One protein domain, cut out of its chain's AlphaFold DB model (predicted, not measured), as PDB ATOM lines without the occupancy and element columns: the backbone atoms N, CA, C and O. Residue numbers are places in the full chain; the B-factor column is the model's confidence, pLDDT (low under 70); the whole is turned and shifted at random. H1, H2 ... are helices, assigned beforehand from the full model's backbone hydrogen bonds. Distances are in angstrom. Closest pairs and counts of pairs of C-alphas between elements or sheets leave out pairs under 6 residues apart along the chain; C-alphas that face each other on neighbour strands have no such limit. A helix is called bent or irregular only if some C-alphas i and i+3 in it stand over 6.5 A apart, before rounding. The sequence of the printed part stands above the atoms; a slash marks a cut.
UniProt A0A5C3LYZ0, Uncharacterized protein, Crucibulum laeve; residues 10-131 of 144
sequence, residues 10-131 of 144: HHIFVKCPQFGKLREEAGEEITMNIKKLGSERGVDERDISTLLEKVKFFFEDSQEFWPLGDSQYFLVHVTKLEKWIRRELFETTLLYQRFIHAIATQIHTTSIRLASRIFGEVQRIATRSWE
ATOM      1  N   HIS A  10     -24.166  11.043  23.600       76.81
ATOM      2  CA  HIS A  10     -25.499  10.513  23.334       76.81
ATOM      3  C   HIS A  10     -26.429  11.608  22.792       76.81
ATOM      4  O   HIS A  10     -27.125  11.398  21.796       76.81
ATOM      5  N   HIS A  11     -26.382  12.813  23.357       79.50
ATOM      6  CA  HIS A  11     -27.092  13.957  22.812       79.50
ATOM      7  C   HIS A  11     -26.702  14.193  21.345       79.50
ATOM      8  O   HIS A  11     -27.572  14.240  20.476       79.50
ATOM      9  N   ILE A  12     -25.405  14.279  21.044       82.69
ATOM     10  CA  ILE A  12     -24.891  14.588  19.699       82.69
ATOM     11  C   ILE A  12     -25.368  13.570  18.662       82.69
ATOM     12  O   ILE A  12     -25.916  13.938  17.620       82.69
ATOM     13  N   PHE A  13     -25.153  12.287  18.940       81.31
ATOM     14  CA  PHE A  13     -25.344  11.236  17.948       81.31
ATOM     15  C   PHE A  13     -26.795  10.765  17.824       81.31
ATOM     16  O   PHE A  13     -27.117  10.115  16.835       81.31
ATOM     17  N   VAL A  14     -27.675  11.104  18.773       77.81
ATOM     18  CA  VAL A  14     -29.009  10.478  18.877       77.81
ATOM     19  C   VAL A  14     -30.132  11.497  18.974       77.81
ATOM     20  O   VAL A  14     -31.101  11.419  18.224       77.81
ATOM     21  N   LYS A  15     -30.007  12.468  19.884       81.12
ATOM     22  CA  LYS A  15     -31.117  13.356  20.260       81.12
ATOM     23  C   LYS A  15     -31.060  14.706  19.567       81.12
ATOM     24  O   LYS A  15     -32.100  15.283  19.267       81.12
ATOM     25  N   CYS A  16     -29.861  15.203  19.276       85.25
ATOM     26  CA  CYS A  16     -29.638  16.560  18.799       85.25
ATOM     27  C   CYS A  16     -30.466  16.828  17.532       85.25
ATOM     28  O   CYS A  16     -30.200  16.196  16.498       85.25
ATOM     29  N   PRO A  17     -31.445  17.753  17.570       86.62
ATOM     30  CA  PRO A  17     -32.317  18.027  16.427       86.62
ATOM     31  C   PRO A  17     -31.546  18.525  15.204       86.62
ATOM     32  O   PRO A  17     -31.921  18.245  14.070       86.62
ATOM     33  N   GLN A  18     -30.418  19.204  15.428       88.12
ATOM     34  CA  GLN A  18     -29.558  19.725  14.367       88.12
ATOM     35  C   GLN A  18     -29.014  18.626  13.445       88.12
ATOM     36  O   GLN A  18     -28.815  18.861  12.256       88.12
ATOM     37  N   PHE A  19     -28.793  17.426  13.983       88.75
ATOM     38  CA  PHE A  19     -28.324  16.273  13.217       88.75
ATOM     39  C   PHE A  19     -29.454  15.304  12.851       88.75
ATOM     40  O   PHE A  19     -29.177  14.256  12.279       88.75
ATOM     41  N   GLY A  20     -30.718  15.655  13.129       88.38
ATOM     42  CA  GLY A  20     -31.884  14.820  12.821       88.38
ATOM     43  C   GLY A  20     -31.955  14.437  11.348       88.38
ATOM     44  O   GLY A  20     -32.036  13.257  11.032       88.38
ATOM     45  N   LYS A  21     -31.764  15.413  10.452       90.81
ATOM     46  CA  LYS A  21     -31.746  15.167   9.005       90.81
ATOM     47  C   LYS A  21     -30.660  14.172   8.580       90.81
ATOM     48  O   LYS A  21     -30.896  13.340   7.717       90.81
ATOM     49  N   LEU A  22     -29.471  14.225   9.189       91.75
ATOM     50  CA  LEU A  22     -28.399  13.272   8.870       91.75
ATOM     51  C   LEU A  22     -28.792  11.842   9.262       91.75
ATOM     52  O   LEU A  22     -28.428  10.898   8.563       91.75
ATOM     53  N   ARG A  23     -29.516  11.685  10.377       89.94
ATOM     54  CA  ARG A  23     -29.990  10.384  10.866       89.94
ATOM     55  C   ARG A  23     -31.117   9.833   9.995       89.94
ATOM     56  O   ARG A  23     -31.053   8.662   9.634       89.94
ATOM     57  N   GLU A  24     -32.054  10.685   9.587       89.88
ATOM     58  CA  GLU A  24     -33.111  10.357   8.622       89.88
ATOM     59  C   GLU A  24     -32.513   9.893   7.282       89.88
ATOM     60  O   GLU A  24     -32.777   8.774   6.848       89.88
ATOM     61  N   GLU A  25     -31.606  10.682   6.689       92.62
ATOM     62  CA  GLU A  25     -30.900  10.329   5.445       92.62
ATOM     63  C   GLU A  25     -30.178   8.974   5.556       92.62
ATOM     64  O   GLU A  25     -30.203   8.162   4.631       92.62
ATOM     65  N   ALA A  26     -29.528   8.709   6.693       91.12
ATOM     66  CA  ALA A  26     -28.863   7.434   6.931       91.12
ATOM     67  C   ALA A  26     -29.868   6.272   7.041       91.12
ATOM     68  O   ALA A  26     -29.591   5.178   6.542       91.12
ATOM     69  N   GLY A  27     -31.026   6.503   7.669       90.06
ATOM     70  CA  GLY A  27     -32.131   5.547   7.774       90.06
ATOM     71  C   GLY A  27     -32.726   5.193   6.407       90.06
ATOM     72  O   GLY A  27     -33.003   4.024   6.121       90.06
ATOM     73  N   GLU A  28     -32.852   6.177   5.520       92.19
ATOM     74  CA  GLU A  28     -33.254   5.973   4.128       92.19
ATOM     75  C   GLU A  28     -32.191   5.198   3.334       92.19
ATOM     76  O   GLU A  28     -32.522   4.209   2.668       92.19
ATOM     77  N   GLU A  29     -30.912   5.586   3.450       92.88
ATOM     78  CA  GLU A  29     -29.783   4.925   2.776       92.88
ATOM     79  C   GLU A  29     -29.747   3.431   3.112       92.88
ATOM     80  O   GLU A  29     -29.690   2.579   2.220       92.88
ATOM     81  N   ILE A  30     -29.819   3.091   4.400       91.00
ATOM     82  CA  ILE A  30     -29.753   1.695   4.819       91.00
ATOM     83  C   ILE A  30     -30.979   0.895   4.381       91.00
ATOM     84  O   ILE A  30     -30.841  -0.255   3.957       91.00
ATOM     85  N   THR A  31     -32.165   1.500   4.426       93.44
ATOM     86  CA  THR A  31     -33.399   0.860   3.961       93.44
ATOM     87  C   THR A  31     -33.281   0.508   2.480       93.44
ATOM     88  O   THR A  31     -33.544  -0.631   2.089       93.44
ATOM     89  N   MET A  32     -32.815   1.449   1.656       94.62
ATOM     90  CA  MET A  32     -32.579   1.229   0.230       94.62
ATOM     91  C   MET A  32     -31.530   0.133  -0.016       94.62
ATOM     92  O   MET A  32     -31.741  -0.747  -0.853       94.62
ATOM     93  N   ASN A  33     -30.426   0.139   0.736       94.38
ATOM     94  CA  ASN A  33     -29.367  -0.864   0.597       94.38
ATOM     95  C   ASN A  33     -29.850  -2.275   0.959       94.38
ATOM     96  O   ASN A  33     -29.500  -3.236   0.273       94.38
ATOM     97  N   ILE A  34     -30.678  -2.418   1.998       93.44
ATOM     98  CA  ILE A  34     -31.253  -3.712   2.386       93.44
ATOM     99  C   ILE A  34     -32.244  -4.210   1.335       93.44
ATOM    100  O   ILE A  34     -32.196  -5.387   0.984       93.44
ATOM    101  N   LYS A  35     -33.100  -3.337   0.788       95.06
ATOM    102  CA  LYS A  35     -34.005  -3.699  -0.317       95.06
ATOM    103  C   LYS A  35     -33.231  -4.218  -1.525       95.06
ATOM    104  O   LYS A  35     -33.537  -5.287  -2.050       95.06
ATOM    105  N   LYS A  36     -32.174  -3.499  -1.919       95.31
ATOM    106  CA  LYS A  36     -31.282  -3.911  -3.009       95.31
ATOM    107  C   LYS A  36     -30.638  -5.271  -2.727       95.31
ATOM    108  O   LYS A  36     -30.685  -6.150  -3.581       95.31
ATOM    109  N   LEU A  37     -30.110  -5.467  -1.519       94.38
ATOM    110  CA  LEU A  37     -29.508  -6.732  -1.094       94.38
ATOM    111  C   LEU A  37     -30.512  -7.896  -1.102       94.38
ATOM    112  O   LEU A  37     -30.141  -9.017  -1.447       94.38
ATOM    113  N   GLY A  38     -31.763  -7.641  -0.704       93.75
ATOM    114  CA  GLY A  38     -32.857  -8.608  -0.774       93.75
ATOM    115  C   GLY A  38     -33.134  -9.024  -2.215       93.75
ATOM    116  O   GLY A  38     -33.042 -10.208  -2.534       93.75
ATOM    117  N   SER A  39     -33.342  -8.043  -3.096       93.69
ATOM    118  CA  SER A  39     -33.563  -8.252  -4.533       93.69
ATOM    119  C   SER A  39     -32.438  -9.063  -5.192       93.69
ATOM    120  O   SER A  39     -32.698 -10.076  -5.840       93.69
ATOM    121  N   GLU A  40     -31.174  -8.707  -4.941       93.38
ATOM    122  CA  GLU A  40     -29.994  -9.422  -5.462       93.38
ATOM    123  C   GLU A  40     -29.893 -10.880  -4.984       93.38
ATOM    124  O   GLU A  40     -29.195 -11.689  -5.596       93.38
ATOM    125  N   ARG A  41     -30.565 -11.225  -3.882       91.06
ATOM    126  CA  ARG A  41     -30.534 -12.557  -3.261       91.06
ATOM    127  C   ARG A  41     -31.861 -13.301  -3.353       91.06
ATOM    128  O   ARG A  41     -32.004 -14.338  -2.711       91.06
ATOM    129  N   GLY A  42     -32.808 -12.791  -4.140       91.50
ATOM    130  CA  GLY A  42     -34.116 -13.416  -4.342       91.50
ATOM    131  C   GLY A  42     -35.035 -13.372  -3.118       91.50
ATOM    132  O   GLY A  42     -35.943 -14.189  -3.020       91.50
ATOM    133  N   VAL A  43     -34.803 -12.447  -2.181       92.81
ATOM    134  CA  VAL A  43     -35.663 -12.225  -1.010       92.81
ATOM    135  C   VAL A  43     -36.634 -11.085  -1.317       92.81
ATOM    136  O   VAL A  43     -36.205  -9.960  -1.578       92.81
ATOM    137  N   ASP A  44     -37.936 -11.370  -1.277       92.12
ATOM    138  CA  ASP A  44     -38.992 -10.383  -1.525       92.12
ATOM    139  C   ASP A  44     -39.070  -9.363  -0.376       92.12
ATOM    140  O   ASP A  44     -38.954  -9.715   0.800       92.12
ATOM    141  N   GLU A  45     -39.309  -8.087  -0.694       92.00
ATOM    142  CA  GLU A  45     -39.459  -7.033   0.319       92.00
ATOM    143  C   GLU A  45     -40.570  -7.348   1.333       92.00
ATOM    144  O   GLU A  45     -40.448  -6.998   2.507       92.00
ATOM    145  N   ARG A  46     -41.633  -8.043   0.910       92.06
ATOM    146  CA  ARG A  46     -42.742  -8.459   1.782       92.06
ATOM    147  C   ARG A  46     -42.275  -9.406   2.882       92.06
ATOM    148  O   ARG A  46     -42.748  -9.297   4.014       92.06
ATOM    149  N   ASP A  47     -41.314 -10.274   2.573       91.56
ATOM    150  CA  ASP A  47     -40.769 -11.265   3.502       91.56
ATOM    151  C   ASP A  47     -39.849 -10.661   4.568       91.56
ATOM    152  O   ASP A  47     -39.632 -11.275   5.615       91.56
ATOM    153  N   ILE A  48     -39.340  -9.452   4.321       91.38
ATOM    154  CA  ILE A  48     -38.490  -8.684   5.240       91.38
ATOM    155  C   ILE A  48     -39.125  -7.344   5.640       91.38
ATOM    156  O   ILE A  48     -38.439  -6.454   6.142       91.38
ATOM    157  N   SER A  49     -40.435  -7.187   5.457       91.31
ATOM    158  CA  SER A  49     -41.168  -5.942   5.733       91.31
ATOM    159  C   SER A  49     -40.969  -5.447   7.169       91.31
ATOM    160  O   SER A  49     -40.614  -4.291   7.376       91.31
ATOM    161  N   THR A  50     -41.057  -6.340   8.159       87.69
ATOM    162  CA  THR A  50     -40.798  -6.009   9.570       87.69
ATOM    163  C   THR A  50     -39.370  -5.514   9.817       87.69
ATOM    164  O   THR A  50     -39.157  -4.647  10.663       87.69
ATOM    165  N   LEU A  51     -38.373  -6.043   9.100       87.88
ATOM    166  CA  LEU A  51     -37.002  -5.532   9.176       87.88
ATOM    167  C   LEU A  51     -36.930  -4.115   8.593       87.88
ATOM    168  O   LEU A  51     -36.346  -3.234   9.220       87.88
ATOM    169  N   LEU A  52     -37.525  -3.895   7.419       90.38
ATOM    170  CA  LEU A  52     -37.520  -2.604   6.728       90.38
ATOM    171  C   LEU A  52     -38.239  -1.510   7.534       90.38
ATOM    172  O   LEU A  52     -37.780  -0.373   7.586       90.38
ATOM    173  N   GLU A  53     -39.328  -1.854   8.219       86.31
ATOM    174  CA  GLU A  53     -40.033  -0.936   9.120       86.31
ATOM    175  C   GLU A  53     -39.181  -0.514  10.315       86.31
ATOM    176  O   GLU A  53     -39.305   0.616  10.782       86.31
ATOM    177  N   LYS A  54     -38.321  -1.407  10.809       81.81
ATOM    178  CA  LYS A  54     -37.499  -1.165  11.998       81.81
ATOM    179  C   LYS A  54     -36.174  -0.493  11.670       81.81
ATOM    180  O   LYS A  54     -35.717   0.337  12.447       81.81
ATOM    181  N   VAL A  55     -35.558  -0.833  10.538       82.56
ATOM    182  CA  VAL A  55     -34.203  -0.370  10.206       82.56
ATOM    183  C   VAL A  55     -34.118   1.145  10.029       82.56
ATOM    184  O   VAL A  55     -33.128   1.745  10.440       82.56
ATOM    185  N   LYS A  56     -35.177   1.783   9.518       78.12
ATOM    186  CA  LYS A  56     -35.242   3.248   9.390       78.12
ATOM    187  C   LYS A  56     -35.102   3.977  10.732       78.12
ATOM    188  O   LYS A  56     -34.585   5.082  10.767       78.12
ATOM    189  N   PHE A  57     -35.476   3.328  11.835       77.12
ATOM    190  CA  PHE A  57     -35.393   3.891  13.183       77.12
ATOM    191  C   PHE A  57     -34.099   3.535  13.922       77.12
ATOM    192  O   PHE A  57     -33.939   3.888  15.087       77.12
ATOM    193  N   PHE A  58     -33.148   2.836  13.290       77.62
ATOM    194  CA  PHE A  58     -31.906   2.445  13.974       77.62
ATOM    195  C   PHE A  58     -31.055   3.639  14.397       77.62
ATOM    196  O   PHE A  58     -30.256   3.515  15.324       77.62
ATOM    197  N   PHE A  59     -31.241   4.783  13.744       78.81
ATOM    198  CA  PHE A  59     -30.517   6.018  14.028       78.81
ATOM    199  C   PHE A  59     -31.405   7.064  14.705       78.81
ATOM    200  O   PHE A  59     -31.008   8.216  14.813       78.81
ATOM    201  N   GLU A  60     -32.595   6.690  15.172       73.00
ATOM    202  CA  GLU A  60     -33.511   7.590  15.868       73.00
ATOM    203  C   GLU A  60     -33.715   7.157  17.320       73.00
ATOM    204  O   GLU A  60     -33.590   5.978  17.665       73.00
ATOM    205  N   ASP A  61     -34.032   8.125  18.180       65.69
ATOM    206  CA  ASP A  61     -34.426   7.849  19.559       65.69
ATOM    207  C   ASP A  61     -35.852   7.284  19.558       65.69
ATOM    208  O   ASP A  61     -36.835   8.012  19.433       65.69
ATOM    209  N   SER A  62     -35.966   5.961  19.637       61.69
ATOM    210  CA  SER A  62     -37.248   5.280  19.773       61.69
ATOM    211  C   SER A  62     -37.149   4.227  20.856       61.69
ATOM    212  O   SER A  62     -36.487   3.208  20.676       61.69
ATOM    213  N   GLN A  63     -37.865   4.434  21.961       57.94
ATOM    214  CA  GLN A  63     -37.958   3.459  23.052       57.94
ATOM    215  C   GLN A  63     -38.534   2.106  22.596       57.94
ATOM    216  O   GLN A  63     -38.243   1.075  23.198       57.94
ATOM    217  N   GLU A  64     -39.319   2.096  21.515       56.91
ATOM    218  CA  GLU A  64     -39.902   0.882  20.938       56.91
ATOM    219  C   GLU A  64     -38.854   0.015  20.216       56.91
ATOM    220  O   GLU A  64     -38.930  -1.218  20.226       56.91
ATOM    221  N   PHE A  65     -37.846   0.644  19.605       53.94
ATOM    222  CA  PHE A  65     -36.794  -0.046  18.849       53.94
ATOM    223  C   PHE A  65     -35.467  -0.140  19.619       53.94
ATOM    224  O   PHE A  65     -34.677  -1.053  19.364       53.94
ATOM    225  N   TRP A  66     -35.284   0.722  20.620       54.19
ATOM    226  CA  TRP A  66     -34.160   0.783  21.549       54.19
ATOM    227  C   TRP A  66     -34.635   0.553  22.994       54.19
ATOM    228  O   TRP A  66     -34.779   1.503  23.763       54.19
ATOM    229  N   PRO A  67     -34.822  -0.707  23.428       37.84
ATOM    230  CA  PRO A  67     -35.331  -1.023  24.766       37.84
ATOM    231  C   PRO A  67     -34.336  -0.750  25.912       37.84
ATOM    232  O   PRO A  67     -34.563  -1.206  27.029       37.84
ATOM    233  N   LEU A  68     -33.214  -0.062  25.663       41.84
ATOM    234  CA  LEU A  68     -32.147   0.120  26.655       41.84
ATOM    235  C   LEU A  68     -31.799   1.578  26.969       41.84
ATOM    236  O   LEU A  68     -30.899   1.791  27.770       41.84
ATOM    237  N   GLY A  69     -32.477   2.575  26.389       40.88
ATOM    238  CA  GLY A  69     -32.214   3.990  26.713       40.88
ATOM    239  C   GLY A  69     -30.811   4.498  26.336       40.88
ATOM    240  O   GLY A  69     -30.522   5.671  26.534       40.88
ATOM    241  N   ASP A  70     -29.984   3.636  25.743       41.66
ATOM    242  CA  ASP A  70     -28.654   3.913  25.223       41.66
ATOM    243  C   ASP A  70     -28.592   3.472  23.762       41.66
ATOM    244  O   ASP A  70     -28.883   2.330  23.396       41.66
ATOM    245  N   SER A  71     -28.195   4.403  22.913       45.28
ATOM    246  CA  SER A  71     -28.027   4.264  21.472       45.28
ATOM    247  C   SER A  71     -26.815   3.400  21.117       45.28
ATOM    248  O   SER A  71     -25.793   3.885  20.645       45.28
ATOM    249  N   GLN A  72     -26.899   2.083  21.292       51.72
ATOM    250  CA  GLN A  72     -25.748   1.175  21.104       51.72
ATOM    251  C   GLN A  72     -25.157   1.143  19.681       51.72
ATOM    252  O   GLN A  72     -24.139   0.499  19.437       51.72
ATOM    253  N   TYR A  73     -25.756   1.870  18.748       54.16
ATOM    254  CA  TYR A  73     -25.177   2.216  17.464       54.16
ATOM    255  C   TYR A  73     -23.803   2.915  17.575       54.16
ATOM    256  O   TYR A  73     -22.883   2.541  16.846       54.16
ATOM    257  N   PHE A  74     -23.612   3.873  18.500       52.41
ATOM    258  CA  PHE A  74     -22.292   4.516  18.669       52.41
ATOM    259  C   PHE A  74     -21.272   3.565  19.319       52.41
ATOM    260  O   PHE A  74     -20.069   3.758  19.175       52.41
ATOM    261  N   LEU A  75     -21.761   2.516  19.993       54.69
ATOM    262  CA  LEU A  75     -20.971   1.433  20.584       54.69
ATOM    263  C   LEU A  75     -20.757   0.249  19.631       54.69
ATOM    264  O   LEU A  75     -20.213  -0.769  20.050       54.69
ATOM    265  N   VAL A  76     -21.161   0.357  18.358       58.38
ATOM    266  CA  VAL A  76     -20.902  -0.676  17.338       58.38
ATOM    267  C   VAL A  76     -21.627  -2.009  17.625       58.38
ATOM    268  O   VAL A  76     -21.301  -3.054  17.065       58.38
ATOM    269  N   HIS A  77     -22.671  -2.011  18.454       63.12
ATOM    270  CA  HIS A  77     -23.446  -3.230  18.678       63.12
ATOM    271  C   HIS A  77     -24.374  -3.527  17.499       63.12
ATOM    272  O   HIS A  77     -25.175  -2.696  17.074       63.12
ATOM    273  N   VAL A  78     -24.285  -4.755  16.990       61.53
ATOM    274  CA  VAL A  78     -25.160  -5.254  15.927       61.53
ATOM    275  C   VAL A  78     -26.427  -5.826  16.556       61.53
ATOM    276  O   VAL A  78     -26.377  -6.751  17.369       61.53
ATOM    277  N   THR A  79     -27.576  -5.284  16.165       65.44
ATOM    278  CA  THR A  79     -28.888  -5.777  16.588       65.44
ATOM    279  C   THR A  79     -29.072  -7.238  16.181       65.44
ATOM    280  O   THR A  79     -28.734  -7.612  15.062       65.44
ATOM    281  N   LYS A  80     -29.659  -8.068  17.052       73.88
ATOM    282  CA  LYS A  80     -30.047  -9.445  16.696       73.88
ATOM    283  C   LYS A  80     -31.124  -9.407  15.608       73.88
ATOM    284  O   LYS A  80     -32.280  -9.090  15.906       73.88
ATOM    285  N   LEU A  81     -30.732  -9.670  14.361       82.12
ATOM    286  CA  LEU A  81     -31.586  -9.597  13.167       82.12
ATOM    287  C   LEU A  81     -32.409 -10.870  12.955       82.12
ATOM    288  O   LEU A  81     -33.414 -10.849  12.250       82.12
ATOM    289  N   GLU A  82     -32.004 -11.972  13.581       83.50
ATOM    290  CA  GLU A  82     -32.558 -13.310  13.373       83.50
ATOM    291  C   GLU A  82     -34.051 -13.377  13.708       83.50
ATOM    292  O   GLU A  82     -34.798 -14.125  13.089       83.50
ATOM    293  N   LYS A  83     -34.510 -12.532  14.639       83.19
ATOM    294  CA  LYS A  83     -35.926 -12.414  15.015       83.19
ATOM    295  C   LYS A  83     -36.808 -11.743  13.954       83.19
ATOM    296  O   LYS A  83     -38.027 -11.784  14.078       83.19
ATOM    297  N   TRP A  84     -36.217 -11.084  12.957       86.00
ATOM    298  CA  TRP A  84     -36.939 -10.354  11.905       86.00
ATOM    299  C   TRP A  84     -36.804 -10.988  10.526       86.00
ATOM    300  O   TRP A  84     -37.466 -10.544   9.593       86.00
ATOM    301  N   ILE A  85     -35.960 -12.010  10.388       88.75
ATOM    302  CA  ILE A  85     -35.710 -12.680   9.115       88.75
ATOM    303  C   ILE A  85     -35.887 -14.177   9.317       88.75
ATOM    304  O   ILE A  85     -35.088 -14.837   9.986       88.75
ATOM    305  N   ARG A  86     -36.942 -14.699   8.695       90.56
ATOM    306  CA  ARG A  86     -37.298 -16.117   8.711       90.56
ATOM    307  C   ARG A  86     -36.208 -16.950   8.041       90.56
ATOM    308  O   ARG A  86     -35.764 -16.638   6.935       90.56
ATOM    309  N   ARG A  87     -35.773 -18.024   8.704       91.81
ATOM    310  CA  ARG A  87     -34.737 -18.931   8.187       91.81
ATOM    311  C   ARG A  87     -35.221 -19.663   6.935       91.81
ATOM    312  O   ARG A  87     -34.410 -19.968   6.065       91.81
ATOM    313  N   GLU A  88     -36.518 -19.914   6.841       93.00
ATOM    314  CA  GLU A  88     -37.198 -20.681   5.794       93.00
ATOM    315  C   GLU A  88     -37.139 -19.999   4.420       93.00
ATOM    316  O   GLU A  88     -37.342 -20.656   3.407       93.00
ATOM    317  N   LEU A  89     -36.800 -18.706   4.376       90.69
ATOM    318  CA  LEU A  89     -36.590 -17.950   3.137       90.69
ATOM    319  C   LEU A  89     -35.320 -18.372   2.381       90.69
ATOM    320  O   LEU A  89     -35.069 -17.894   1.280       90.69
ATOM    321  N   PHE A  90     -34.488 -19.232   2.975       94.44
ATOM    322  CA  PHE A  90     -33.186 -19.607   2.436       94.44
ATOM    323  C   PHE A  90     -33.074 -21.121   2.293       94.44
ATOM    324  O   PHE A  90     -33.400 -21.876   3.209       94.44
ATOM    325  N   GLU A  91     -32.503 -21.578   1.184       94.44
ATOM    326  CA  GLU A  91     -32.290 -23.010   0.930       94.44
ATOM    327  C   GLU A  91     -31.345 -23.642   1.959       94.44
ATOM    328  O   GLU A  91     -31.540 -24.765   2.418       94.44
ATOM    329  N   THR A  92     -30.316 -22.898   2.378       95.69
ATOM    330  CA  THR A  92     -29.273 -23.404   3.276       95.69
ATOM    331  C   THR A  92     -28.986 -22.447   4.422       95.69
ATOM    332  O   THR A  92     -29.201 -21.236   4.341       95.69
ATOM    333  N   THR A  93     -28.446 -22.999   5.511       94.88
ATOM    334  CA  THR A  93     -28.096 -22.212   6.702       94.88
ATOM    335  C   THR A  93     -26.963 -21.244   6.390       94.88
ATOM    336  O   THR A  93     -26.946 -20.133   6.909       94.88
ATOM    337  N   LEU A  94     -26.074 -21.625   5.471       94.88
ATOM    338  CA  LEU A  94     -25.009 -20.762   4.984       94.88
ATOM    339  C   LEU A  94     -25.560 -19.528   4.252       94.88
ATOM    340  O   LEU A  94     -25.086 -18.421   4.496       94.88
ATOM    341  N   LEU A  95     -26.558 -19.695   3.375       94.38
ATOM    342  CA  LEU A  95     -27.177 -18.567   2.666       94.38
ATOM    343  C   LEU A  95     -27.889 -17.617   3.635       94.38
ATOM    344  O   LEU A  95     -27.700 -16.404   3.542       94.38
ATOM    345  N   TYR A  96     -28.611 -18.168   4.614       94.19
ATOM    346  CA  TYR A  96     -29.233 -17.389   5.685       94.19
ATOM    347  C   TYR A  96     -28.208 -16.567   6.478       94.19
ATOM    348  O   TYR A  96     -28.329 -15.347   6.584       94.19
ATOM    349  N   GLN A  97     -27.149 -17.208   6.979       91.81
ATOM    350  CA  GLN A  97     -26.106 -16.529   7.753       91.81
ATOM    351  C   GLN A  97     -25.387 -15.457   6.930       91.81
ATOM    352  O   GLN A  97     -25.130 -14.363   7.428       91.81
ATOM    353  N   ARG A  98     -25.111 -15.726   5.647       93.38
ATOM    354  CA  ARG A  98     -24.541 -14.730   4.729       93.38
ATOM    355  C   ARG A  98     -25.465 -13.534   4.531       93.38
ATOM    356  O   ARG A  98     -24.969 -12.437   4.277       93.38
ATOM    357  N   PHE A  99     -26.783 -13.719   4.558       93.56
ATOM    358  CA  PHE A  99     -27.756 -12.630   4.441       93.56
ATOM    359  C   PHE A  99     -27.808 -11.773   5.696       93.56
ATOM    360  O   PHE A  99     -27.609 -10.564   5.603       93.56
ATOM    361  N   ILE A 100     -27.939 -12.410   6.859       90.69
ATOM    362  CA  ILE A 100     -27.870 -11.743   8.164       90.69
ATOM    363  C   ILE A 100     -26.577 -10.932   8.284       90.69
ATOM    364  O   ILE A 100     -26.616  -9.742   8.587       90.69
ATOM    365  N   HIS A 101     -25.435 -11.548   7.971       89.31
ATOM    366  CA  HIS A 101     -24.141 -10.881   8.036       89.31
ATOM    367  C   HIS A 101     -24.036  -9.703   7.058       89.31
ATOM    368  O   HIS A 101     -23.506  -8.655   7.412       89.31
ATOM    369  N   ALA A 102     -24.557  -9.839   5.838       91.88
ATOM    370  CA  ALA A 102     -24.536  -8.746   4.873       91.88
ATOM    371  C   ALA A 102     -25.370  -7.545   5.347       91.88
ATOM    372  O   ALA A 102     -24.905  -6.413   5.232       91.88
ATOM    373  N   ILE A 103     -26.543  -7.778   5.944       90.12
ATOM    374  CA  ILE A 103     -27.364  -6.709   6.531       90.12
ATOM    375  C   ILE A 103     -26.652  -6.073   7.727       90.12
ATOM    376  O   ILE A 103     -26.559  -4.850   7.797       90.12
ATOM    377  N   ALA A 104     -26.100  -6.882   8.636       86.44
ATOM    378  CA  ALA A 104     -25.314  -6.398   9.770       86.44
ATOM    379  C   ALA A 104     -24.162  -5.488   9.323       86.44
ATOM    380  O   ALA A 104     -23.966  -4.411   9.884       86.44
ATOM    381  N   THR A 105     -23.445  -5.881   8.270       88.00
ATOM    382  CA  THR A 105     -22.369  -5.081   7.677       88.00
ATOM    383  C   THR A 105     -22.882  -3.764   7.090       88.00
ATOM    384  O   THR A 105     -22.221  -2.739   7.266       88.00
ATOM    385  N   GLN A 106     -24.057  -3.748   6.445       89.31
ATOM    386  CA  GLN A 106     -24.679  -2.499   5.974       89.31
ATOM    387  C   GLN A 106     -25.009  -1.570   7.142       89.31
ATOM    388  O   GLN A 106     -24.588  -0.416   7.128       89.31
ATOM    389  N   ILE A 107     -25.656  -2.095   8.188       86.19
ATOM    390  CA  ILE A 107     -25.949  -1.346   9.417       86.19
ATOM    391  C   ILE A 107     -24.677  -0.740   9.977       86.19
ATOM    392  O   ILE A 107     -24.589   0.476  10.126       86.19
ATOM    393  N   HIS A 108     -23.663  -1.563  10.210       84.31
ATOM    394  CA  HIS A 108     -22.401  -1.123  10.775       84.31
ATOM    395  C   HIS A 108     -21.680  -0.072   9.909       84.31
ATOM    396  O   HIS A 108     -21.190   0.933  10.423       84.31
ATOM    397  N   THR A 109     -21.655  -0.245   8.586       87.38
ATOM    398  CA  THR A 109     -20.970   0.693   7.679       87.38
ATOM    399  C   THR A 109     -21.677   2.043   7.624       87.38
ATOM    400  O   THR A 109     -21.028   3.083   7.765       87.38
ATOM    401  N   THR A 110     -23.005   2.045   7.472       88.88
ATOM    402  CA  THR A 110     -23.814   3.268   7.575       88.88
ATOM    403  C   THR A 110     -23.620   3.912   8.946       88.88
ATOM    404  O   THR A 110     -23.584   5.140   9.055       88.88
ATOM    405  N   SER A 111     -23.365   3.095   9.976       85.12
ATOM    406  CA  SER A 111     -23.088   3.588  11.315       85.12
ATOM    407  C   SER A 111     -21.825   4.416  11.437       85.12
ATOM    408  O   SER A 111     -21.832   5.567  11.867       85.12
ATOM    409  N   ILE A 112     -20.718   3.866  10.970       85.81
ATOM    410  CA  ILE A 112     -19.450   4.588  11.003       85.81
ATOM    411  C   ILE A 112     -19.552   5.886  10.189       85.81
ATOM    412  O   ILE A 112     -19.086   6.939  10.632       85.81
ATOM    413  N   ARG A 113     -20.200   5.839   9.018       90.69
ATOM    414  CA  ARG A 113     -20.346   7.001   8.128       90.69
ATOM    415  C   ARG A 113     -21.127   8.134   8.776       90.69
ATOM    416  O   ARG A 113     -20.668   9.273   8.749       90.69
ATOM    417  N   LEU A 114     -22.288   7.839   9.351       90.56
ATOM    418  CA  LEU A 114     -23.123   8.855   9.983       90.56
ATOM    419  C   LEU A 114     -22.447   9.431  11.236       90.56
ATOM    420  O   LEU A 114     -22.399  10.654  11.363       90.56
ATOM    421  N   ALA A 115     -21.825   8.605  12.084       88.38
ATOM    422  CA  ALA A 115     -21.029   9.099  13.210       88.38
ATOM    423  C   ALA A 115     -19.902  10.044  12.746       88.38
ATOM    424  O   ALA A 115     -19.740  11.142  13.280       88.38
ATOM    425  N   SER A 116     -19.183   9.669  11.684       89.06
ATOM    426  CA  SER A 116     -18.114  10.491  11.100       89.06
ATOM    427  C   SER A 116     -18.642  11.818  10.545       89.06
ATOM    428  O   SER A 116     -18.036  12.865  10.770       89.06
ATOM    429  N   ARG A 117     -19.794  11.802   9.857       93.12
ATOM    430  CA  ARG A 117     -20.453  13.012   9.334       93.12
ATOM    431  C   ARG A 117     -20.869  13.951  10.463       93.12
ATOM    432  O   ARG A 117     -20.552  15.136  10.401       93.12
ATOM    433  N   ILE A 118     -21.541  13.425  11.490       90.88
ATOM    434  CA  ILE A 118     -21.980  14.207  12.652       90.88
ATOM    435  C   ILE A 118     -20.773  14.841  13.343       90.88
ATOM    436  O   ILE A 118     -20.764  16.050  13.564       90.88
ATOM    437  N   PHE A 119     -19.730  14.058  13.623       88.88
ATOM    438  CA  PHE A 119     -18.532  14.566  14.284       88.88
ATOM    439  C   PHE A 119     -17.817  15.639  13.450       88.88
ATOM    440  O   PHE A 119     -17.424  16.674  13.986       88.88
ATOM    441  N   GLY A 120     -17.726  15.450  12.130       90.56
ATOM    442  CA  GLY A 120     -17.195  16.467  11.223       90.56
ATOM    443  C   GLY A 120     -17.994  17.776  11.256       90.56
ATOM    444  O   GLY A 120     -17.409  18.854  11.168       90.56
ATOM    445  N   GLU A 121     -19.319  17.715  11.428       90.88
ATOM    446  CA  GLU A 121     -20.120  18.928  11.632       90.88
ATOM    447  C   GLU A 121     -19.940  19.562  13.006       90.88
ATOM    448  O   GLU A 121     -19.841  20.787  13.089       90.88
ATOM    449  N   VAL A 122     -19.825  18.763  14.070       88.38
ATOM    450  CA  VAL A 122     -19.486  19.279  15.405       88.38
ATOM    451  C   VAL A 122     -18.177  20.066  15.353       88.38
ATOM    452  O   VAL A 122     -18.130  21.203  15.820       88.38
ATOM    453  N   GLN A 123     -17.139  19.512  14.719       87.31
ATOM    454  CA  GLN A 123     -15.852  20.192  14.565       87.31
ATOM    455  C   GLN A 123     -15.982  21.510  13.792       87.31
ATOM    456  O   GLN A 123     -15.448  22.527  14.228       87.31
ATOM    457  N   ARG A 124     -16.736  21.535  12.683       87.88
ATOM    458  CA  ARG A 124     -16.961  22.767  11.905       87.88
ATOM    459  C   ARG A 124     -17.692  23.845  12.702       87.88
ATOM    460  O   ARG A 124     -17.366  25.024  12.566       87.88
ATOM    461  N   ILE A 125     -18.675  23.462  13.512       86.06
ATOM    462  CA  ILE A 125     -19.418  24.394  14.370       86.06
ATOM    463  C   ILE A 125     -18.515  24.940  15.464       86.06
ATOM    464  O   ILE A 125     -18.479  26.156  15.653       86.06
ATOM    465  N   ALA A 126     -17.756  24.064  16.125       83.12
ATOM    466  CA  ALA A 126     -16.791  24.465  17.133       83.12
ATOM    467  C   ALA A 126     -15.823  25.496  16.543       83.12
ATOM    468  O   ALA A 126     -15.791  26.619  17.034       83.12
ATOM    469  N   THR A 127     -15.121  25.188  15.444       82.44
ATOM    470  CA  THR A 127     -14.163  26.116  14.813       82.44
ATOM    471  C   THR A 127     -14.778  27.482  14.497       82.44
ATOM    472  O   THR A 127     -14.168  28.505  14.791       82.44
ATOM    473  N   ARG A 128     -16.010  27.528  13.969       79.75
ATOM    474  CA  ARG A 128     -16.710  28.797  13.691       79.75
ATOM    475  C   ARG A 128     -17.064  29.580  14.957       79.75
ATOM    476  O   ARG A 128     -17.070  30.807  14.913       79.75
ATOM    477  N   SER A 129     -17.389  28.893  16.054       75.31
ATOM    478  CA  SER A 129     -17.589  29.532  17.360       75.31
ATOM    479  C   SER A 129     -16.281  30.135  17.857       75.31
ATOM    480  O   SER A 129     -16.243  31.323  18.147       75.31
ATOM    481  N   TRP A 130     -15.189  29.361  17.824       67.06
ATOM    482  CA  TRP A 130     -13.852  29.831  18.199       67.06
ATOM    483  C   TRP A 130     -13.425  31.064  17.386       67.06
ATOM    484  O   TRP A 130     -12.951  32.034  17.966       67.06
ATOM    485  N   GLU A 131     -13.634  31.075  16.065       67.38
ATOM    486  CA  GLU A 131     -13.342  32.238  15.208       67.38
ATOM    487  C   GLU A 131     -14.198  33.468  15.546       67.38
ATOM    488  O   GLU A 131     -13.715  34.598  15.453       67.38
TER     489      GLU A 131
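This is residues 10 to 131 of the 144 residues of an uncharacterized protein of Crucibulum laeve (UniProt A0A5C3LYZ0). One very long helix, H4, makes the longest axis, and a helical hairpin of H2 and H3 packs along part of it, with H2 side by side with H4 and H3 on H2 but not on H4. The short helix H1 sits across the first end of H2, and a long loop, residues 56 to 92, folds back from H3 to the start of H4 on the side of the H2 and H4 pair where H1 lies; residues 123 to 131 of H4 stick out as an arm. The printed part has 122 residues, with four named helices in the order H1, H2, H3, H4 and no named strand, and its class is all helix. It is only just compact, close to loose, with a radius of gyration of the C-alphas of 16.1 A and spans of 60 by 28 by 21 A.

H1, residues 10 to 15, and H2, residues 17 to 40, only just touch, with 3 pairs of C-alphas within 8 A, and touch only at the corner by their tight link; the closest C-alphas are those of Phe 13 and Phe 19, 7.5 A apart. H3, residues 45 to 55, follows over a tight link and forms a helical hairpin with H2: they touch at a shallow tilt of 22 degrees, opposite ways, the closest C-alphas being those of Thr 31 and Leu 52, 6.1 A apart. H4, residues 93 to 131, touches H2 with residues 103 to 118 alone, at a shallow tilt of 23 degrees, opposite ways; the closest C-alphas are those of Ile 34 and Ile 103, 6.4 A apart. H4 only just touches H1, with 3 pairs of C-alphas within 8 A, the closest those of Phe 13 and Ala 115, 6.8 A apart. H3 is apart from H1, and only just apart from H4, with the closest C-alphas 8.3 A apart. In H1 and H4 every O i to N i+4 pair is within hydrogen-bond range; in H2 it is 18 of 20 and in H3 5 of 7.

H1 begins at C-alpha 10, (-25.499, 10.513, 23.334), and measures 7.0 A. H2 measures 35.2 A and is irregular, with C-alphas 18 and 21 7.4 A apart. H3 measures 13.0 A and is irregular too, with C-alphas 47 and 50 8.0 A apart. H4 runs 57.1 A from C-alpha 93, (-28.096, -22.212, 6.702), to C-alpha 131, (-13.342, 32.238, 15.208).

The two C-alphas farthest apart are those of Glu 91 and Glu 131, 60.1 A. Without residues 123 to 131, which stand free, the body spans 46 by 26 by 21 A. The printed part has no cut, and the link from H3 to H4, 37 residues, is long. The mean pLDDT of the printed part is 82.6; residues 61 to 79 and 130 to 131 are under 70.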